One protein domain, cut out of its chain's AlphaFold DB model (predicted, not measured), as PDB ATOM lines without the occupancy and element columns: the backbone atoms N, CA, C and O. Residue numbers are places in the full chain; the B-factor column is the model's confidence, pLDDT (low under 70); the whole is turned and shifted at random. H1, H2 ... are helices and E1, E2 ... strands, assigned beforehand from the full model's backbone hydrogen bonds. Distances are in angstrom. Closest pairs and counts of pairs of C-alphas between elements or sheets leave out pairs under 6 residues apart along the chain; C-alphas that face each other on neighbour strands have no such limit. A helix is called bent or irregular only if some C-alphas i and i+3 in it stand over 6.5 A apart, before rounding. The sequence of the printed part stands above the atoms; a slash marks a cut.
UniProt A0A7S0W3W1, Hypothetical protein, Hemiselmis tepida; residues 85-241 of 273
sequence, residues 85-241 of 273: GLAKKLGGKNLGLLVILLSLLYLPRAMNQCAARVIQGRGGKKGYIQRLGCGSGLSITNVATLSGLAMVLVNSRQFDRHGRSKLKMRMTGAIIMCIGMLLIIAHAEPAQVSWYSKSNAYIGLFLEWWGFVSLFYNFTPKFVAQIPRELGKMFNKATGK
ATOM      1  N   GLY A  85     206.724  16.010 166.106       52.41
ATOM      2  CA  GLY A  85     206.808  15.992 164.640       52.41
ATOM      3  C   GLY A  85     205.461  16.250 163.957       52.41
ATOM      4  O   GLY A  85     205.389  17.007 162.985       52.41
ATOM      5  N   LEU A  86     204.381  15.686 164.510       51.16
ATOM      6  CA  LEU A  86     203.014  15.888 164.028       51.16
ATOM      7  C   LEU A  86     202.556  17.338 164.252       51.16
ATOM      8  O   LEU A  86     202.057  17.977 163.328       51.16
ATOM      9  N   ALA A  87     202.810  17.898 165.439       50.81
ATOM     10  CA  ALA A  87     202.480  19.287 165.762       50.81
ATOM     11  C   ALA A  87     203.213  20.303 164.864       50.81
ATOM     12  O   ALA A  87     202.618  21.309 164.471       50.81
ATOM     13  N   LYS A  88     204.474  20.027 164.487       56.28
ATOM     14  CA  LYS A  88     205.237  20.857 163.538       56.28
ATOM     15  C   LYS A  88     204.704  20.779 162.100       56.28
ATOM     16  O   LYS A  88     204.730  21.793 161.413       56.28
ATOM     17  N   LYS A  89     204.210  19.618 161.642       59.75
ATOM     18  CA  LYS A  89     203.703  19.431 160.264       59.75
ATOM     19  C   LYS A  89     202.244  19.837 160.067       59.75
ATOM     20  O   LYS A  89     201.912  20.418 159.040       59.75
ATOM     21  N   LEU A  90     201.377  19.531 161.030       57.06
ATOM     22  CA  LEU A  90     199.949  19.854 160.971       57.06
ATOM     23  C   LEU A  90     199.652  21.265 161.493       57.06
ATOM     24  O   LEU A  90     198.657  21.862 161.096       57.06
ATOM     25  N   GLY A  91     200.517  21.833 162.335       68.12
ATOM     26  CA  GLY A  91     200.265  23.097 163.022       68.12
ATOM     27  C   GLY A  91     199.266  22.931 164.174       68.12
ATOM     28  O   GLY A  91     198.317  22.149 164.097       68.12
ATOM     29  N   GLY A  92     199.448  23.700 165.253       70.69
ATOM     30  CA  GLY A  92     198.657  23.555 166.490       70.69
ATOM     31  C   GLY A  92     197.137  23.682 166.307       70.69
ATOM     32  O   GLY A  92     196.372  23.104 167.069       70.69
ATOM     33  N   LYS A  93     196.691  24.373 165.251       72.00
ATOM     34  CA  LYS A  93     195.275  24.486 164.854       72.00
ATOM     35  C   LYS A  93     194.673  23.154 164.420       72.00
ATOM     36  O   LYS A  93     193.620  22.774 164.916       72.00
ATOM     37  N   ASN A  94     195.341  22.459 163.500       72.75
ATOM     38  CA  ASN A  94     194.852  21.191 162.966       72.75
ATOM     39  C   ASN A  94     195.033  20.069 163.989       72.75
ATOM     40  O   ASN A  94     194.215  19.162 164.038       72.75
ATOM     41  N   LEU A  95     196.053  20.162 164.851       75.25
ATOM     42  CA  LEU A  95     196.180  19.276 166.005       75.25
ATOM     43  C   LEU A  95     194.994  19.453 166.972       75.25
ATOM     44  O   LEU A  95     194.382  18.467 167.357       75.25
ATOM     45  N   GLY A  96     194.623  20.695 167.303       78.69
ATOM     46  CA  GLY A  96     193.458  20.972 168.148       78.69
ATOM     47  C   GLY A  96     192.147  20.466 167.538       78.69
ATOM     48  O   GLY A  96     191.376  19.801 168.219       78.69
ATOM     49  N   LEU A  97     191.927  20.695 166.238       78.81
ATOM     50  CA  LEU A  97     190.770  20.151 165.512       78.81
ATOM     51  C   LEU A  97     190.766  18.615 165.464       78.81
ATOM     52  O   LEU A  97     189.703  18.013 165.569       78.81
ATOM     53  N   LEU A  98     191.930  17.973 165.339       78.69
ATOM     54  CA  LEU A  98     192.044  16.513 165.382       78.69
ATOM     55  C   LEU A  98     191.663  15.959 166.759       78.69
ATOM     56  O   LEU A  98     190.953  14.963 166.832       78.69
ATOM     57  N   VAL A  99     192.115  16.603 167.839       82.00
ATOM     58  CA  VAL A  99     191.764  16.199 169.209       82.00
ATOM     59  C   VAL A  99     190.256  16.315 169.436       82.00
ATOM     60  O   VAL A  99     189.664  15.383 169.969       82.00
ATOM     61  N   ILE A 100     189.631  17.402 168.967       82.75
ATOM     62  CA  ILE A 100     188.171  17.579 169.037       82.75
ATOM     63  C   ILE A 100     187.439  16.510 168.210       82.75
ATOM     64  O   ILE A 100     186.438  15.957 168.648       82.75
ATOM     65  N   LEU A 101     187.931  16.190 167.010       81.94
ATOM     66  CA  LEU A 101     187.322  15.152 166.177       81.94
ATOM     67  C   LEU A 101     187.396  13.775 166.853       81.94
ATOM     68  O   LEU A 101     186.421  13.031 166.854       81.94
ATOM     69  N   LEU A 102     188.544  13.435 167.440       80.38
ATOM     70  CA  LEU A 102     188.726  12.174 168.158       80.38
ATOM     71  C   LEU A 102     187.856  12.104 169.418       80.38
ATOM     72  O   LEU A 102     187.294  11.043 169.694       80.38
ATOM     73  N   SER A 103     187.707  13.208 170.160       82.06
ATOM     74  CA  SER A 103     186.817  13.239 171.324       82.06
ATOM     75  C   SER A 103     185.357  13.060 170.913       82.06
ATOM     76  O   SER A 103     184.675  12.236 171.512       82.06
ATOM     77  N   LEU A 104     184.912  13.722 169.839       80.94
ATOM     78  CA  LEU A 104     183.572  13.564 169.263       80.94
ATOM     79  C   LEU A 104     183.278  12.134 168.807       80.94
ATOM     80  O   LEU A 104     182.182  11.633 169.038       80.94
ATOM     81  N   LEU A 105     184.246  11.460 168.184       82.12
ATOM     82  CA  LEU A 105     184.093  10.063 167.765       82.12
ATOM     83  C   LEU A 105     184.004   9.104 168.962       82.12
ATOM     84  O   LEU A 105     183.328   8.079 168.883       82.12
ATOM     85  N   TYR A 106     184.670   9.426 170.075       80.56
ATOM     86  CA  TYR A 106     184.646   8.610 171.289       80.56
ATOM     87  C   TYR A 106     183.456   8.930 172.216       80.56
ATOM     88  O   TYR A 106     183.049   8.081 173.012       80.56
ATOM     89  N   LEU A 107     182.858  10.118 172.096       79.88
ATOM     90  CA  LEU A 107     181.794  10.624 172.969       79.88
ATOM     91  C   LEU A 107     180.570   9.693 173.078       79.88
ATOM     92  O   LEU A 107     180.165   9.402 174.204       79.88
ATOM     93  N   PRO A 108     180.011   9.132 171.982       79.31
ATOM     94  CA  PRO A 108     178.868   8.220 172.080       79.31
ATOM     95  C   PRO A 108     179.203   6.947 172.862       79.31
ATOM     96  O   PRO A 108     178.386   6.441 173.631       79.31
ATOM     97  N   ARG A 109     180.435   6.442 172.708       79.06
ATOM     98  CA  ARG A 109     180.911   5.274 173.455       79.06
ATOM     99  C   ARG A 109     181.050   5.595 174.943       79.06
ATOM    100  O   ARG A 109     180.659   4.769 175.761       79.06
ATOM    101  N   ALA A 110     181.555   6.779 175.287       78.25
ATOM    102  CA  ALA A 110     181.637   7.241 176.670       78.25
ATOM    103  C   ALA A 110     180.245   7.420 177.307       78.25
ATOM    104  O   ALA A 110     180.040   7.025 178.450       78.25
ATOM    105  N   MET A 111     179.265   7.937 176.559       75.50
ATOM    106  CA  MET A 111     177.883   8.082 177.034       75.50
ATOM    107  C   MET A 111     177.198   6.734 177.298       75.50
ATOM    108  O   MET A 111     176.461   6.598 178.272       75.50
ATOM    109  N   ASN A 112     177.471   5.716 176.478       77.06
ATOM    110  CA  ASN A 112     176.932   4.368 176.687       77.06
ATOM    111  C   ASN A 112     177.500   3.672 177.935       77.06
ATOM    112  O   ASN A 112     176.903   2.718 178.420       77.06
ATOM    113  N   GLN A 113     178.639   4.136 178.454       76.56
ATOM    114  CA  GLN A 113     179.221   3.638 179.703       76.56
ATOM    115  C   GLN A 113     178.622   4.312 180.946       76.56
ATOM    116  O   GLN A 113     178.907   3.886 182.063       76.56
ATOM    117  N   CYS A 114     177.798   5.351 180.774       77.44
ATOM    118  CA  CYS A 114     177.081   5.972 181.877       77.44
ATOM    119  C   CYS A 114     176.003   5.045 182.422       77.44
ATOM    120  O   CYS A 114     175.201   4.504 181.662       77.44
ATOM    121  N   ALA A 115     175.943   4.930 183.748       72.94
ATOM    122  CA  ALA A 115     174.925   4.156 184.435       72.94
ATOM    123  C   ALA A 115     174.052   5.061 185.314       72.94
ATOM    124  O   ALA A 115     174.524   5.951 186.029       72.94
ATOM    125  N   ALA A 116     172.750   4.800 185.294       76.12
ATOM    126  CA  ALA A 116     171.792   5.376 186.222       76.12
ATOM    127  C   ALA A 116     170.737   4.327 186.560       76.12
ATOM    128  O   ALA A 116     170.417   3.467 185.741       76.12
ATOM    129  N   ARG A 117     170.188   4.407 187.771       74.19
ATOM    130  CA  ARG A 117     169.096   3.540 188.217       74.19
ATOM    131  C   ARG A 117     167.900   4.368 188.658       74.19
ATOM    132  O   ARG A 117     168.062   5.414 189.283       74.19
ATOM    133  N   VAL A 118     166.696   3.889 188.362       75.44
ATOM    134  CA  VAL A 118     165.463   4.460 188.920       75.44
ATOM    135  C   VAL A 118     165.177   3.757 190.238       75.44
ATOM    136  O   VAL A 118     164.946   2.551 190.252       75.44
ATOM    137  N   ILE A 119     165.178   4.497 191.344       76.69
ATOM    138  CA  ILE A 119     164.698   3.988 192.628       76.69
ATOM    139  C   ILE A 119     163.225   4.364 192.728       76.69
ATOM    140  O   ILE A 119     162.879   5.538 192.877       76.69
ATOM    141  N   GLN A 120     162.349   3.368 192.607       75.81
ATOM    142  CA  GLN A 120     160.921   3.562 192.834       75.81
ATOM    143  C   GLN A 120     160.677   3.814 194.325       75.81
ATOM    144  O   GLN A 120     161.136   3.059 195.183       75.81
ATOM    145  N   GLY A 121     159.965   4.896 194.640       67.69
ATOM    146  CA  GLY A 121     159.559   5.188 196.007       67.69
ATOM    147  C   GLY A 121     158.527   4.163 196.472       67.69
ATOM    148  O   GLY A 121     157.480   3.999 195.849       67.69
ATOM    149  N   ARG A 122     158.806   3.467 197.576       61.25
ATOM    150  CA  ARG A 122     157.845   2.538 198.187       61.25
ATOM    151  C   ARG A 122     156.666   3.342 198.759       61.25
ATOM    152  O   ARG A 122     156.886   4.320 199.473       61.25
ATOM    153  N   GLY A 123     155.430   2.943 198.444       62.97
ATOM    154  CA  GLY A 123     154.208   3.538 199.012       62.97
ATOM    155  C   GLY A 123     153.712   4.830 198.344       62.97
ATOM    156  O   GLY A 123     153.342   5.767 199.042       62.97
ATOM    157  N   GLY A 124     153.722   4.918 197.008       62.72
ATOM    158  CA  GLY A 124     153.108   6.042 196.274       62.72
ATOM    159  C   GLY A 124     153.943   7.328 196.207       62.72
ATOM    160  O   GLY A 124     153.486   8.339 195.676       62.72
ATOM    161  N   LYS A 125     155.187   7.311 196.704       65.69
ATOM    162  CA  LYS A 125     156.130   8.431 196.550       65.69
ATOM    163  C   LYS A 125     156.771   8.397 195.159       65.69
ATOM    164  O   LYS A 125     157.149   7.331 194.674       65.69
ATOM    165  N   LYS A 126     156.926   9.569 194.526       67.69
ATOM    166  CA  LYS A 126     157.609   9.707 193.226       67.69
ATOM    167  C   LYS A 126     159.004   9.075 193.311       67.69
ATOM    168  O   LYS A 126     159.782   9.420 194.198       67.69
ATOM    169  N   GLY A 127     159.299   8.140 192.408       69.00
ATOM    170  CA  GLY A 127     160.643   7.579 192.276       69.00
ATOM    171  C   GLY A 127     161.651   8.651 191.862       69.00
ATOM    172  O   GLY A 127     161.285   9.634 191.218       69.00
ATOM    173  N   TYR A 128     162.917   8.467 192.230       76.06
ATOM    174  CA  TYR A 128     164.006   9.364 191.844       76.06
ATOM    175  C   TYR A 128     165.076   8.612 191.047       76.06
ATOM    176  O   TYR A 128     165.265   7.403 191.196       76.06
ATOM    177  N   ILE A 129     165.771   9.335 190.170       72.94
ATOM    178  CA  ILE A 129     166.877   8.793 189.376       72.94
ATOM    179  C   ILE A 129     168.157   8.936 190.198       72.94
ATOM    180  O   ILE A 129     168.602  10.053 190.463       72.94
ATOM    181  N   GLN A 130     168.762   7.815 190.588       75.31
ATOM    182  CA  GLN A 130     170.093   7.807 191.180       75.31
ATOM    183  C   GLN A 130     171.141   7.643 190.081       75.31
ATOM    184  O   GLN A 130     171.178   6.642 189.363       75.31
ATOM    185  N   ARG A 131     172.006   8.648 189.981       76.75
ATOM    186  CA  ARG A 131     173.182   8.673 189.112       76.75
ATOM    187  C   ARG A 131     174.251   7.748 189.700       76.75
ATOM    188  O   ARG A 131     174.550   7.857 190.886       76.75
ATOM    189  N   LEU A 132     174.775   6.821 188.899       71.75
ATOM    190  CA  LEU A 132     175.819   5.876 189.324       71.75
ATOM    191  C   LEU A 132     177.209   6.279 188.803       71.75
ATOM    192  O   LEU A 132     178.203   5.695 189.225       71.75
ATOM    193  N   GLY A 133     177.284   7.291 187.936       71.56
ATOM    194  CA  GLY A 133     178.520   7.789 187.344       71.56
ATOM    195  C   GLY A 133     178.675   7.425 185.865       71.56
ATOM    196  O   GLY A 133     178.142   6.427 185.377       71.56
ATOM    197  N   CYS A 134     179.472   8.233 185.161       64.88
ATOM    198  CA  CYS A 134     179.866   8.039 183.757       64.88
ATOM    199  C   CYS A 134     181.296   7.501 183.559       64.88
ATOM    200  O   CYS A 134     181.833   7.539 182.449       64.88
ATOM    201  N   GLY A 135     181.937   7.017 184.628       71.06
ATOM    202  CA  GLY A 135     183.346   6.616 184.607       71.06
ATOM    203  C   GLY A 135     184.294   7.751 184.186       71.06
ATOM    204  O   GLY A 135     183.916   8.921 184.118       71.06
ATOM    205  N   SER A 136     185.550   7.408 183.890       72.75
ATOM    206  CA  SER A 136     186.551   8.371 183.401       72.75
ATOM    207  C   SER A 136     186.401   8.702 181.913       72.75
ATOM    208  O   SER A 136     186.958   9.691 181.444       72.75
ATOM    209  N   GLY A 137     185.642   7.909 181.150       71.75
ATOM    210  CA  GLY A 137     185.504   8.083 179.703       71.75
ATOM    211  C   GLY A 137     184.931   9.447 179.321       71.75
ATOM    212  O   GLY A 137     185.489  10.117 178.453       71.75
ATOM    213  N   LEU A 138     183.867   9.880 180.009       75.25
ATOM    214  CA  LEU A 138     183.197  11.153 179.727       75.25
ATOM    215  C   LEU A 138     184.028  12.369 180.177       75.25
ATOM    216  O   LEU A 138     184.021  13.417 179.529       75.25
ATOM    217  N   SER A 139     184.779  12.250 181.275       76.69
ATOM    218  CA  SER A 139     185.652  13.335 181.732       76.69
ATOM    219  C   SER A 139     186.865  13.504 180.813       76.69
ATOM    220  O   SER A 139     187.209  14.633 180.463       76.69
ATOM    221  N   ILE A 140     187.458  12.400 180.343       75.62
ATOM    222  CA  ILE A 140     188.567  12.416 179.380       75.62
ATOM    223  C   ILE A 140     188.139  13.087 178.071       75.62
ATOM    224  O   ILE A 140     188.873  13.936 177.562       75.62
ATOM    225  N   THR A 141     186.955  12.765 177.539       80.31
ATOM    226  CA  THR A 141     186.455  13.402 176.309       80.31
ATOM    227  C   THR A 141     186.244  14.894 176.481       80.31
ATOM    228  O   THR A 141     186.654  15.656 175.611       80.31
ATOM    229  N   ASN A 142     185.697  15.334 177.613       82.06
ATOM    230  CA  ASN A 142     185.458  16.755 177.864       82.06
ATOM    231  C   ASN A 142     186.770  17.537 177.992       82.06
ATOM    232  O   ASN A 142     186.929  18.602 177.395       82.06
ATOM    233  N   VAL A 143     187.754  16.989 178.711       79.75
ATOM    234  CA  VAL A 143     189.091  17.595 178.825       79.75
ATOM    235  C   VAL A 143     189.796  17.627 177.465       79.75
ATOM    236  O   VAL A 143     190.427  18.630 177.115       79.75
ATOM    237  N   ALA A 144     189.662  16.573 176.657       79.62
ATOM    238  CA  ALA A 144     190.189  16.536 175.295       79.62
ATOM    239  C   ALA A 144     189.530  17.605 174.405       79.62
ATOM    240  O   ALA A 144     190.233  18.387 173.764       79.62
ATOM    241  N   THR A 145     188.201  17.727 174.427       82.50
ATOM    242  CA  THR A 145     187.470  18.754 173.670       82.50
ATOM    243  C   THR A 145     187.886  20.164 174.100       82.50
ATOM    244  O   THR A 145     188.219  20.991 173.250       82.50
ATOM    245  N   LEU A 146     187.960  20.445 175.407       83.44
ATOM    246  CA  LEU A 146     188.371  21.753 175.935       83.44
ATOM    247  C   LEU A 146     189.822  22.106 175.584       83.44
ATOM    248  O   LEU A 146     190.105  23.233 175.173       83.44
ATOM    249  N   SER A 147     190.746  21.154 175.715       82.25
ATOM    250  CA  SER A 147     192.155  21.364 175.353       82.25
ATOM    251  C   SER A 147     192.332  21.568 173.845       82.25
ATOM    252  O   SER A 147     193.079  22.457 173.424       82.25
ATOM    253  N   GLY A 148     191.580  20.830 173.023       81.75
ATOM    254  CA  GLY A 148     191.511  21.032 171.581       81.75
ATOM    255  C   GLY A 148     190.962  22.414 171.210       81.75
ATOM    256  O   GLY A 148     191.582  23.128 170.416       81.75
ATOM    257  N   LEU A 149     189.867  22.852 171.843       82.88
ATOM    258  CA  LEU A 149     189.291  24.189 171.657       82.88
ATOM    259  C   LEU A 149     190.281  25.287 172.055       82.88
ATOM    260  O   LEU A 149     190.483  26.238 171.298       82.88
ATOM    261  N   ALA A 150     190.960  25.142 173.195       80.00
ATOM    262  CA  ALA A 150     191.988  26.079 173.634       80.00
ATOM    263  C   ALA A 150     193.133  26.182 172.612       80.00
ATOM    264  O   ALA A 150     193.540  27.290 172.253       80.00
ATOM    265  N   MET A 151     193.608  25.053 172.068       79.50
ATOM    266  CA  MET A 151     194.619  25.051 171.007       79.50
ATOM    267  C   MET A 151     194.136  25.756 169.736       79.50
ATOM    268  O   MET A 151     194.886  26.546 169.151       79.50
ATOM    269  N   VAL A 152     192.890  25.519 169.317       77.62
ATOM    270  CA  VAL A 152     192.301  26.195 168.155       77.62
ATOM    271  C   VAL A 152     192.232  27.701 168.406       77.62
ATOM    272  O   VAL A 152     192.738  28.477 167.592       77.62
ATOM    273  N   LEU A 153     191.685  28.139 169.542       78.62
ATOM    274  CA  LEU A 153     191.483  29.553 169.870       78.62
ATOM    275  C   LEU A 153     192.800  30.320 170.061       78.62
ATOM    276  O   LEU A 153     192.956  31.408 169.506       78.62
ATOM    277  N   VAL A 154     193.789  29.753 170.761       75.94
ATOM    278  CA  VAL A 154     195.095  30.406 170.987       75.94
ATOM    279  C   VAL A 154     195.824  30.663 169.673       75.94
ATOM    280  O   VAL A 154     196.420  31.725 169.482       75.94
ATOM    281  N   ASN A 155     195.729  29.730 168.728       71.31
ATOM    282  CA  ASN A 155     196.367  29.888 167.431       71.31
ATOM    283  C   ASN A 155     195.534  30.751 166.464       71.31
ATOM    284  O   ASN A 155     196.004  31.113 165.385       71.31
ATOM    285  N   SER A 156     194.305  31.137 166.821       65.25
ATOM    286  CA  SER A 156     193.344  31.767 165.909       65.25
ATOM    287  C   SER A 156     193.553  33.246 165.585       65.25
ATOM    288  O   SER A 156     192.707  33.836 164.921       65.25
ATOM    289  N   ARG A 157     194.698  33.826 165.954       58.25
ATOM    290  CA  ARG A 157     195.034  35.257 165.808       58.25
ATOM    291  C   ARG A 157     195.219  35.775 164.368       58.25
ATOM    292  O   ARG A 157     195.841  36.807 164.168       58.25
ATOM    293  N   GLN A 158     194.710  35.075 163.359       57.84
ATOM    294  CA  GLN A 158     194.794  35.519 161.968       57.84
ATOM    295  C   GLN A 158     193.501  36.242 161.585       57.84
ATOM    296  O   GLN A 158     192.424  35.649 161.651       57.84
ATOM    297  N   PHE A 159     193.617  37.506 161.183       50.25
ATOM    298  CA  PHE A 159     192.557  38.215 160.472       50.25
ATOM    299  C   PHE A 159     192.339  37.553 159.109       50.25
ATOM    300  O   PHE A 159     193.279  37.024 158.509       50.25
ATOM    301  N   ASP A 160     191.091  37.491 158.650       54.47
ATOM    302  CA  ASP A 160     190.814  36.990 157.307       54.47
ATOM    303  C   ASP A 160     191.305  37.968 156.236       54.47
ATOM    304  O   ASP A 160     191.491  39.150 156.524       54.47
ATOM    305  N   ARG A 161     191.439  37.507 154.985       52.38
ATOM    306  CA  ARG A 161     191.745  38.385 153.832       52.38
ATOM    307  C   ARG A 161     190.761  39.560 153.694       52.38
ATOM    308  O   ARG A 161     191.106  40.567 153.096       52.38
ATOM    309  N   HIS A 162     189.574  39.435 154.286       58.16
ATOM    310  CA  HIS A 162     188.498  40.428 154.300       58.16
ATOM    311  C   HIS A 162     188.469  41.303 155.570       58.16
ATOM    312  O   HIS A 162     187.441  41.906 155.870       58.16
ATOM    313  N   GLY A 163     189.517  41.294 156.405       56.66
ATOM    314  CA  GLY A 163     189.578  42.091 157.641       56.66
ATOM    315  C   GLY A 163     188.630  41.639 158.764       56.66
ATOM    316  O   GLY A 163     188.695  42.156 159.877       56.66
ATOM    317  N   ARG A 164     187.774  40.630 158.534       60.16
ATOM    318  CA  ARG A 164     186.947  40.033 159.592       60.16
ATOM    319  C   ARG A 164     187.805  39.209 160.550       60.16
ATOM    320  O   ARG A 164     188.647  38.400 160.150       60.16
ATOM    321  N   SER A 165     187.548  39.386 161.841       60.91
ATOM    322  CA  SER A 165     188.195  38.612 162.896       60.91
ATOM    323  C   SER A 165     187.739  37.150 162.847       60.91
ATOM    324  O   SER A 165     186.619  36.827 163.252       60.91
ATOM    325  N   LYS A 166     188.626  36.237 162.412       65.88
ATOM    326  CA  LYS A 166     188.379  34.783 162.491       65.88
ATOM    327  C   LYS A 166     188.163  34.315 163.927       65.88
ATOM    328  O   LYS A 166     187.537  33.285 164.139       65.88
ATOM    329  N   LEU A 167     188.641  35.074 164.917       67.88
ATOM    330  CA  LEU A 167     188.415  34.780 166.326       67.88
ATOM    331  C   LEU A 167     186.925  34.835 166.684       67.88
ATOM    332  O   LEU A 167     186.465  33.940 167.380       67.88
ATOM    333  N   LYS A 168     186.161  35.815 166.177       71.06
ATOM    334  CA  LYS A 168     184.725  35.950 166.485       71.06
ATOM    335  C   LYS A 168     183.932  34.742 165.982       71.06
ATOM    336  O   LYS A 168     183.180  34.142 166.738       71.06
ATOM    337  N   MET A 169     184.178  34.334 164.739       68.25
ATOM    338  CA  MET A 169     183.509  33.183 164.124       68.25
ATOM    339  C   MET A 169     183.872  31.860 164.823       68.25
ATOM    340  O   MET A 169     183.027  30.992 165.013       68.25
ATOM    341  N   ARG A 170     185.123  31.734 165.281       73.56
ATOM    342  CA  ARG A 170     185.604  30.560 166.028       73.56
ATOM    343  C   ARG A 170     185.115  30.533 167.468       73.56
ATOM    344  O   ARG A 170     184.897  29.458 168.011       73.56
ATOM    345  N   MET A 171     184.919  31.698 168.073       79.69
ATOM    346  CA  MET A 171     184.319  31.806 169.394       79.69
ATOM    347  C   MET A 171     182.863  31.335 169.357       79.69
ATOM    348  O   MET A 171     182.459  30.611 170.254       79.69
ATOM    349  N   THR A 172     182.109  31.646 168.297       81.56
ATOM    350  CA  THR A 172     180.748  31.116 168.110       81.56
ATOM    351  C   THR A 172     180.737  29.588 168.057       81.56
ATOM    352  O   THR A 172     179.995  28.970 168.814       81.56
ATOM    353  N   GLY A 173     181.597  28.970 167.238       79.56
ATOM    354  CA  GLY A 173     181.716  27.506 167.188       79.56
ATOM    355  C   GLY A 173     182.121  26.892 168.534       79.56
ATOM    356  O   GLY A 173     181.532  25.902 168.961       79.56
ATOM    357  N   ALA A 174     183.059  27.522 169.251       83.69
ATOM    358  CA  ALA A 174     183.470  27.089 170.586       83.69
ATOM    359  C   ALA A 174     182.339  27.198 171.625       83.69
ATOM    360  O   ALA A 174     182.173  26.292 172.433       83.69
ATOM    361  N   ILE A 175     181.538  28.269 171.591       84.56
ATOM    362  CA  ILE A 175     180.383  28.444 172.486       84.56
ATOM    363  C   ILE A 175     179.340  27.356 172.232       84.56
ATOM    364  O   ILE A 175     178.863  26.749 173.186       84.56
ATOM    365  N   ILE A 176     179.022  27.072 170.964       85.62
ATOM    366  CA  ILE A 176     178.072  26.013 170.598       85.62
ATOM    367  C   ILE A 176     178.556  24.656 171.128       85.62
ATOM    368  O   ILE A 176     177.772  23.932 171.740       85.62
ATOM    369  N   MET A 177     179.848  24.341 170.969       85.75
ATOM    370  CA  MET A 177     180.425  23.116 171.533       85.75
ATOM    371  C   MET A 177     180.335  23.080 173.062       85.75
ATOM    372  O   MET A 177     179.926  22.068 173.615       85.75
ATOM    373  N   CYS A 178     180.657  24.176 173.755       84.88
ATOM    374  CA  CYS A 178     180.540  24.233 175.214       84.88
ATOM    375  C   CYS A 178     179.096  24.020 175.694       84.88
ATOM    376  O   CYS A 178     178.885  23.337 176.694       84.88
ATOM    377  N   ILE A 179     178.104  24.573 174.990       87.25
ATOM    378  CA  ILE A 179     176.684  24.356 175.304       87.25
ATOM    379  C   ILE A 179     176.313  22.881 175.098       87.25
ATOM    380  O   ILE A 179     175.666  22.293 175.964       87.25
ATOM    381  N   GLY A 180     176.764  22.270 173.996       85.69
ATOM    382  CA  GLY A 180     176.584  20.838 173.742       85.69
ATOM    383  C   GLY A 180     177.174  19.970 174.855       85.69
ATOM    384  O   GLY A 180     176.481  19.115 175.403       85.69
ATOM    385  N   MET A 181     178.400  20.278 175.281       85.50
ATOM    386  CA  MET A 181     179.098  19.575 176.358       85.50
ATOM    387  C   MET A 181     178.350  19.656 177.690       85.50
ATOM    388  O   MET A 181     178.203  18.651 178.384       85.50
ATOM    389  N   LEU A 182     177.821  20.831 178.046       84.62
ATOM    390  CA  LEU A 182     177.022  21.004 179.265       84.62
ATOM    391  C   LEU A 182     175.727  20.185 179.225       84.62
ATOM    392  O   LEU A 182     175.381  19.548 180.220       84.62
ATOM    393  N   LEU A 183     175.039  20.160 178.079       83.88
ATOM    394  CA  LEU A 183     173.846  19.332 177.874       83.88
ATOM    395  C   LEU A 183     174.161  17.842 178.038       83.88
ATOM    396  O   LEU A 183     173.415  17.131 178.709       83.88
ATOM    397  N   ILE A 184     175.285  17.377 177.489       83.88
ATOM    398  CA  ILE A 184     175.718  15.983 177.625       83.88
ATOM    399  C   ILE A 184     176.056  15.669 179.083       83.88
ATOM    400  O   ILE A 184     175.535  14.697 179.614       83.88
ATOM    401  N   ILE A 185     176.849  16.491 179.774       83.44
ATOM    402  CA  ILE A 185     177.190  16.257 181.191       83.44
ATOM    403  C   ILE A 185     175.927  16.219 182.063       83.44
ATOM    404  O   ILE A 185     175.785  15.357 182.931       83.44
ATOM    405  N   ALA A 186     174.986  17.136 181.828       80.12
ATOM    406  CA  ALA A 186     173.760  17.219 182.613       80.12
ATOM    407  C   ALA A 186     172.833  16.013 182.393       80.12
ATOM    408  O   ALA A 186     172.168  15.582 183.347       80.12
ATOM    409  N   HIS A 187     172.803  15.470 181.168       82.38
ATOM    410  CA  HIS A 187     171.807  14.490 180.735       82.38
ATOM    411  C   HIS A 187     172.331  13.087 180.390       82.38
ATOM    412  O   HIS A 187     171.508  12.186 180.246       82.38
ATOM    413  N   ALA A 188     173.642  12.844 180.314       76.00
ATOM    414  CA  ALA A 188     174.200  11.546 179.912       76.00
ATOM    415  C   ALA A 188     173.832  10.407 180.875       76.00
ATOM    416  O   ALA A 188     173.487   9.314 180.436       76.00
ATOM    417  N   GLU A 189     173.833  10.664 182.185       76.00
ATOM    418  CA  GLU A 189     173.394   9.684 183.188       76.00
ATOM    419  C   GLU A 189     171.873   9.450 183.141       76.00
ATOM    420  O   GLU A 189     171.450   8.307 182.960       76.00
ATOM    421  N   PRO A 190     171.006  10.481 183.246       68.00
ATOM    422  CA  PRO A 190     169.561  10.260 183.222       68.00
ATOM    423  C   PRO A 190     169.023   9.815 181.849       68.00
ATOM    424  O   PRO A 190     167.888   9.341 181.777       68.00
ATOM    425  N   ALA A 191     169.802   9.915 180.767       71.19
ATOM    426  CA  ALA A 191     169.433   9.412 179.441       71.19
ATOM    427  C   ALA A 191     169.210   7.891 179.397       71.19
ATOM    428  O   ALA A 191     168.462   7.420 178.540       71.19
ATOM    429  N   GLN A 192     169.797   7.131 180.328       75.38
ATOM    430  CA  GLN A 192     169.599   5.677 180.410       75.38
ATOM    431  C   GLN A 192     168.183   5.285 180.850       75.38
ATOM    432  O   GLN A 192     167.741   4.164 180.622       75.38
ATOM    433  N   VAL A 193     167.464   6.208 181.489       74.06
ATOM    434  CA  VAL A 193     166.203   5.918 182.186       74.06
ATOM    435  C   VAL A 193     165.058   6.848 181.791       74.06
ATOM    436  O   VAL A 193     163.899   6.517 182.022       74.06
ATOM    437  N   SER A 194     165.343   7.997 181.176       77.19
ATOM    438  CA  SER A 194     164.336   8.978 180.767       77.19
ATOM    439  C   SER A 194     164.498   9.381 179.304       77.19
ATOM    440  O   SER A 194     165.563   9.843 178.891       77.19
ATOM    441  N   TRP A 195     163.404   9.297 178.537       78.94
ATOM    442  CA  TRP A 195     163.369   9.737 177.138       78.94
ATOM    443  C   TRP A 195     163.675  11.232 176.983       78.94
ATOM    444  O   TRP A 195     164.425  11.609 176.092       78.94
ATOM    445  N   TYR A 196     163.182  12.082 177.890       81.31
ATOM    446  CA  TYR A 196     163.469  13.522 177.868       81.31
ATOM    447  C   TYR A 196     164.972  13.806 177.987       81.31
ATOM    448  O   TYR A 196     165.542  14.567 177.207       81.31
ATOM    449  N   SER A 197     165.638  13.133 178.930       81.25
ATOM    450  CA  SER A 197     167.088  13.272 179.092       81.25
ATOM    451  C   SER A 197     167.854  12.665 177.921       81.25
ATOM    452  O   SER A 197     168.856  13.230 177.498       81.25
ATOM    453  N   LYS A 198     167.357  11.567 177.343       80.56
ATOM    454  CA  LYS A 198     167.924  10.971 176.131       80.56
ATOM    455  C   LYS A 198     167.881  11.950 174.955       80.56
ATOM    456  O   LYS A 198     168.909  12.170 174.321       80.56
ATOM    457  N   SER A 199     166.744  12.602 174.720       82.75
ATOM    458  CA  SER A 199     166.595  13.633 173.686       82.75
ATOM    459  C   SER A 199     167.538  14.818 173.917       82.75
ATOM    460  O   SER A 199     168.249  15.208 172.996       82.75
ATOM    461  N   ASN A 200     167.636  15.335 175.147       84.94
ATOM    462  CA  ASN A 200     168.561  16.433 175.461       84.94
ATOM    463  C   ASN A 200     170.036  16.040 175.299       84.94
ATOM    464  O   ASN A 200     170.837  16.852 174.838       84.94
ATOM    465  N   ALA A 201     170.401  14.803 175.634       82.62
ATOM    466  CA  ALA A 201     171.755  14.299 175.440       82.62
ATOM    467  C   ALA A 201     172.108  14.183 173.943       82.62
ATOM    468  O   ALA A 201     173.210  14.558 173.545       82.62
ATOM    469  N   TYR A 202     171.163  13.757 173.091       83.06
ATOM    470  CA  TYR A 202     171.345  13.769 171.633       83.06
ATOM    471  C   TYR A 202     171.382  15.178 171.040       83.06
ATOM    472  O   TYR A 202     172.172  15.424 170.133       83.06
ATOM    473  N   ILE A 203     170.582  16.115 171.557       86.50
ATOM    474  CA  ILE A 203     170.679  17.534 171.183       86.50
ATOM    475  C   ILE A 203     172.068  18.065 171.547       86.50
ATOM    476  O   ILE A 203     172.694  18.736 170.733       86.50
ATOM    477  N   GLY A 204     172.589  17.714 172.725       84.94
ATOM    478  CA  GLY A 204     173.954  18.041 173.129       84.94
ATOM    479  C   GLY A 204     175.003  17.489 172.159       84.94
ATOM    480  O   GLY A 204     175.859  18.240 171.695       84.94
ATOM    481  N   LEU A 205     174.885  16.214 171.772       85.25
ATOM    482  CA  LEU A 205     175.762  15.574 170.780       85.25
ATOM    483  C   LEU A 205     175.686  16.269 169.413       85.25
ATOM    484  O   LEU A 205     176.711  16.515 168.776       85.25
ATOM    485  N   PHE A 206     174.477  16.624 168.974       83.62
ATOM    486  CA  PHE A 206     174.260  17.354 167.731       83.62
ATOM    487  C   PHE A 206     174.884  18.751 167.781       83.62
ATOM    488  O   PHE A 206     175.519  19.166 166.816       83.62
ATOM    489  N   LEU A 207     174.760  19.462 168.905       86.94
ATOM    490  CA  LEU A 207     175.382  20.769 169.103       86.94
ATOM    491  C   LEU A 207     176.907  20.675 169.116       86.94
ATOM    492  O   LEU A 207     177.554  21.501 168.479       86.94
ATOM    493  N   GLU A 208     177.500  19.678 169.774       83.25
ATOM    494  CA  GLU A 208     178.952  19.494 169.709       83.25
ATOM    495  C   GLU A 208     179.421  19.196 168.281       83.25
ATOM    496  O   GLU A 208     180.370  19.822 167.800       83.25
ATOM    497  N   TRP A 209     178.726  18.305 167.566       84.62
ATOM    498  CA  TRP A 209     179.029  18.016 166.167       84.62
ATOM    499  C   TRP A 209     178.887  19.264 165.290       84.62
ATOM    500  O   TRP A 209     179.776  19.580 164.502       84.62
ATOM    501  N   TRP A 210     177.807  20.023 165.462       83.44
ATOM    502  CA  TRP A 210     177.556  21.257 164.722       83.44
ATOM    503  C   TRP A 210     178.592  22.340 165.031       83.44
ATOM    504  O   TRP A 210     179.088  23.012 164.125       83.44
ATOM    505  N   GLY A 211     178.972  22.490 166.299       83.06
ATOM    506  CA  GLY A 211     180.041  23.382 166.726       83.06
ATOM    507  C   GLY A 211     181.377  22.995 166.092       83.06
ATOM    508  O   GLY A 211     182.088  23.865 165.584       83.06
ATOM    509  N   PHE A 212     181.679  21.696 166.011       84.06
ATOM    510  CA  PHE A 212     182.849  21.203 165.291       84.06
ATOM    511  C   PHE A 212     182.768  21.471 163.791       84.06
ATOM    512  O   PHE A 212     183.726  22.001 163.243       84.06
ATOM    513  N   VAL A 213     181.644  21.197 163.126       80.88
ATOM    514  CA  VAL A 213     181.450  21.498 161.696       80.88
ATOM    515  C   VAL A 213     181.589  23.000 161.430       80.88
ATOM    516  O   VAL A 213     182.236  23.393 160.462       80.88
ATOM    517  N   SER A 214     181.070  23.856 162.314       78.81
ATOM    518  CA  SER A 214     181.216  25.317 162.240       78.81
ATOM    519  C   SER A 214     182.674  25.764 162.391       78.81
ATOM    520  O   SER A 214     183.148  26.646 161.665       78.81
ATOM    521  N   LEU A 215     183.429  25.128 163.290       74.75
ATOM    522  CA  LEU A 215     184.875  25.315 163.378       74.75
ATOM    523  C   LEU A 215     185.555  24.798 162.100       74.75
ATOM    524  O   LEU A 215     186.407  25.482 161.546       74.75
ATOM    525  N   PHE A 216     185.135  23.648 161.580       71.00
ATOM    526  CA  PHE A 216     185.747  22.946 160.459       71.00
ATOM    527  C   PHE A 216     185.597  23.659 159.113       71.00
ATOM    528  O   PHE A 216     186.587  23.878 158.413       71.00
ATOM    529  N   TYR A 217     184.378  24.086 158.775       65.50
ATOM    530  CA  TYR A 217     184.064  24.803 157.534       65.50
ATOM    531  C   TYR A 217     184.862  26.106 157.395       65.50
ATOM    532  O   TYR A 217     185.182  26.535 156.290       65.50
ATOM    533  N   ASN A 218     185.275  26.698 158.517       62.28
ATOM    534  CA  ASN A 218     186.116  27.892 158.557       62.28
ATOM    535  C   ASN A 218     187.631  27.608 158.469       62.28
ATOM    536  O   ASN A 218     188.435  28.549 158.514       62.28
ATOM    537  N   PHE A 219     188.048  26.338 158.381       59.81
ATOM    538  CA  PHE A 219     189.426  25.897 158.625       59.81
ATOM    539  C   PHE A 219     190.071  25.038 157.529       59.81
ATOM    540  O   PHE A 219     191.070  24.369 157.788       59.81
ATOM    541  N   THR A 220     189.718  25.266 156.260       54.28
ATOM    542  CA  THR A 220     190.526  24.908 155.068       54.28
ATOM    543  C   THR A 220     190.372  23.456 154.557       54.28
ATOM    544  O   THR A 220     190.511  22.511 155.329       54.28
ATOM    545  N   PRO A 221     190.276  23.238 153.225       53.81
ATOM    546  CA  PRO A 221     190.313  21.905 152.589       53.81
ATOM    547  C   PRO A 221     191.588  21.085 152.879       53.81
ATOM    548  O   PRO A 221     191.612  19.870 152.696       53.81
ATOM    549  N   LYS A 222     192.659  21.724 153.377       54.12
ATOM    550  CA  LYS A 222     193.929  21.062 153.715       54.12
ATOM    551  C   LYS A 222     193.809  20.068 154.874       54.12
ATOM    552  O   LYS A 222     194.527  19.074 154.857       54.12
ATOM    553  N   PHE A 223     192.913  20.292 155.841       59.81
ATOM    554  CA  PHE A 223     192.717  19.346 156.945       59.81
ATOM    555  C   PHE A 223     192.189  18.001 156.434       59.81
ATOM    556  O   PHE A 223     192.762  16.964 156.762       59.81
ATOM    557  N   VAL A 224     191.167  18.022 155.568       58.38
ATOM    558  CA  VAL A 224     190.566  16.813 154.968       58.38
ATOM    559  C   VAL A 224     191.608  15.997 154.197       58.38
ATOM    560  O   VAL A 224     191.612  14.775 154.267       58.38
ATOM    561  N   ALA A 225     192.536  16.663 153.504       59.38
ATOM    562  CA  ALA A 225     193.568  15.989 152.719       59.38
ATOM    563  C   ALA A 225     194.771  15.491 153.549       59.38
ATOM    564  O   ALA A 225     195.387  14.483 153.198       59.38
ATOM    565  N   GLN A 226     195.155  16.200 154.617       62.00
ATOM    566  CA  GLN A 226     196.375  15.905 155.383       62.00
ATOM    567  C   GLN A 226     196.142  14.937 156.544       62.00
ATOM    568  O   GLN A 226     197.001  14.095 156.806       62.00
ATOM    569  N   ILE A 227     194.997  15.025 157.224       64.06
ATOM    570  CA  ILE A 227     194.724  14.232 158.430       64.06
ATOM    571  C   ILE A 227     194.692  12.728 158.136       64.06
ATOM    572  O   ILE A 227     195.433  12.017 158.806       64.06
ATOM    573  N   PRO A 228     193.958  12.216 157.125       63.59
ATOM    574  CA  PRO A 228     193.953  10.782 156.829       63.59
ATOM    575  C   PRO A 228     195.346  10.252 156.467       63.59
ATOM    576  O   PRO A 228     195.720   9.155 156.870       63.59
ATOM    577  N   ARG A 229     196.153  11.055 155.756       64.38
ATOM    578  CA  ARG A 229     197.521  10.686 155.359       64.38
ATOM    579  C   ARG A 229     198.464  10.598 156.555       64.38
ATOM    580  O   ARG A 229     199.285   9.688 156.618       64.38
ATOM    581  N   GLU A 230     198.377  11.538 157.491       66.38
ATOM    582  CA  GLU A 230     199.235  11.542 158.679       66.38
ATOM    583  C   GLU A 230     198.739  10.559 159.755       66.38
ATOM    584  O   GLU A 230     199.565   9.885 160.371       66.38
ATOM    585  N   LEU A 231     197.420  10.381 159.917       61.38
ATOM    586  CA  LEU A 231     196.837   9.309 160.734       61.38
ATOM    587  C   LEU A 231     197.236   7.936 160.201       61.38
ATOM    588  O   LEU A 231     197.704   7.125 160.986       61.38
ATOM    589  N   GLY A 232     197.137   7.689 158.891       63.84
ATOM    590  CA  GLY A 232     197.552   6.420 158.289       63.84
ATOM    591  C   GLY A 232     199.033   6.112 158.527       63.84
ATOM    592  O   GLY A 232     199.385   4.994 158.888       63.84
ATOM    593  N   LYS A 233     199.914   7.117 158.432       69.44
ATOM    594  CA  LYS A 233     201.342   6.960 158.771       69.44
ATOM    595  C   LYS A 233     201.570   6.672 160.253       69.44
ATOM    596  O   LYS A 233     202.455   5.889 160.579       69.44
ATOM    597  N   MET A 234     200.822   7.320 161.146       64.06
ATOM    598  CA  MET A 234     200.914   7.089 162.591       64.06
ATOM    599  C   MET A 234     200.367   5.716 162.969       64.06
ATOM    600  O   MET A 234     201.007   5.022 163.750       64.06
ATOM    601  N   PHE A 235     199.244   5.311 162.375       63.78
ATOM    602  CA  PHE A 235     198.647   4.000 162.572       63.78
ATOM    603  C   PHE A 235     199.620   2.929 162.102       63.78
ATOM    604  O   PHE A 235     200.044   2.139 162.925       63.78
ATOM    605  N   ASN A 236     200.124   3.014 160.866       65.00
ATOM    606  CA  ASN A 236     201.116   2.078 160.326       65.00
ATOM    607  C   ASN A 236     202.441   2.070 161.099       65.00
ATOM    608  O   ASN A 236     203.110   1.045 161.149       65.00
ATOM    609  N   LYS A 237     202.850   3.183 161.721       65.69
ATOM    610  CA  LYS A 237     204.017   3.205 162.620       65.69
ATOM    611  C   LYS A 237     203.718   2.594 163.986       65.69
ATOM    612  O   LYS A 237     204.611   1.993 164.574       65.69
ATOM    613  N   ALA A 238     202.502   2.758 164.499       56.56
ATOM    614  CA  ALA A 238     202.066   2.157 165.752       56.56
ATOM    615  C   ALA A 238     201.857   0.642 165.594       56.56
ATOM    616  O   ALA A 238     202.382  -0.115 166.403       56.56
ATOM    617  N   THR A 239     201.197   0.191 164.523       56.47
ATOM    618  CA  THR A 239     201.087  -1.230 164.161       56.47
ATOM    619  C   THR A 239     202.401  -1.805 163.642       56.47
ATOM    620  O   THR A 239     202.673  -2.967 163.877       56.47
ATOM    621  N   GLY A 240     203.271  -1.018 163.009       52.50
ATOM    622  CA  GLY A 240     204.596  -1.481 162.579       52.50
ATOM    623  C   GLY A 240     205.601  -1.650 163.724       52.50
ATOM    624  O   GLY A 240     206.506  -2.470 163.626       52.50
ATOM    625  N   LYS A 241     205.448  -0.896 164.825       53.31
ATOM    626  CA  LYS A 241     206.219  -1.097 166.068       53.31
ATOM    627  C   LYS A 241     205.599  -2.142 166.997       53.31
ATOM    628  O   LYS A 241     206.317  -2.727 167.798       53.31
TER     629      LYS A 241
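Overview. This is residues 85 to 241 of the 273 residues of the protein "Hypothetical protein" of Hemiselmis tepida (UniProt A0A7S0W3W1). Four long helices, H1 to H4, make an up-and-down bundle, each running against the one before it, and from one end reaches a thin hairpin, E1 and E2, whose tip, residues 121 to 126, sticks out. At the other end H5 makes a corner with H1, and its residues 235 to 241 stick out. The printed part has 157 residues, mostly helix, in the order H1 E1 E2 H2 H3 H4 H5; it is loose, radius of gyration of the C-alphas 19.0 A, with a flat outline of 67 by 46 by 20 A.

Arrangement. Look first at the sheet: E1, residues 115 to 119, and E2, residues 128 to 133, form an antiparallel hairpin at 156 degrees, with N 117 and O 130 within hydrogen-bond range at 2.9 A. H1, residues 85 to 112, is the hub; it touches H2, residues 135 to 155, at a shallow tilt of 32 degrees, opposite ways, the closest C-alphas being Gly 96 and Gly 148, 3.9 A. H3, residues 166 to 187, forms a helical hairpin with H2, closest C-alphas Leu 149 and Ala 174, 6.6 A, and another with H4, residues 195 to 217, closest Gly 180 and Gly 204, 3.9 A. With residues 97 to 104 alone H1 touches H4, closest C-alphas Leu 104 and Trp 209, 7.1 A. H5, residues 221 to 241, touches H1 with residues 223 to 230 alone, about perpendicular at 81 degrees, closest C-alphas Asn 94 and Phe 223, 6.6 A. Every O i to N i+4 pair is within hydrogen-bond range in H3 and H4, against 19 of 24 in H1, 16 of 17 in H2 and 15 of 17 in H5.

Along the chain. Find C-alpha 85 at (206.808, 15.992, 164.640); from there H1 runs 34.2 A to C-alpha 112, with a kink of 105 degrees near residue 92, and is irregular, C-alphas 89 and 92 being 9.0 A apart. H2, 31.7 A long, and H5, 31.0 A, are only just irregular: C-alphas 135 and 138 are 6.7 A apart, 225 and 228 6.6 A. H3 measures 31.9 A and H4 32.2 A; H5 ends at C-alpha 241, (206.219, -1.097, 166.068).

Size, cuts and confidence. The two C-alphas farthest apart, Gly 123 and Arg 161, are 68.3 A apart. The printed part has no cut, and no link is long. Mean pLDDT of the printed part is 72.9; look for values under 70 at, among others, residues 121 to 127, 156 to 167 and 217 to 241.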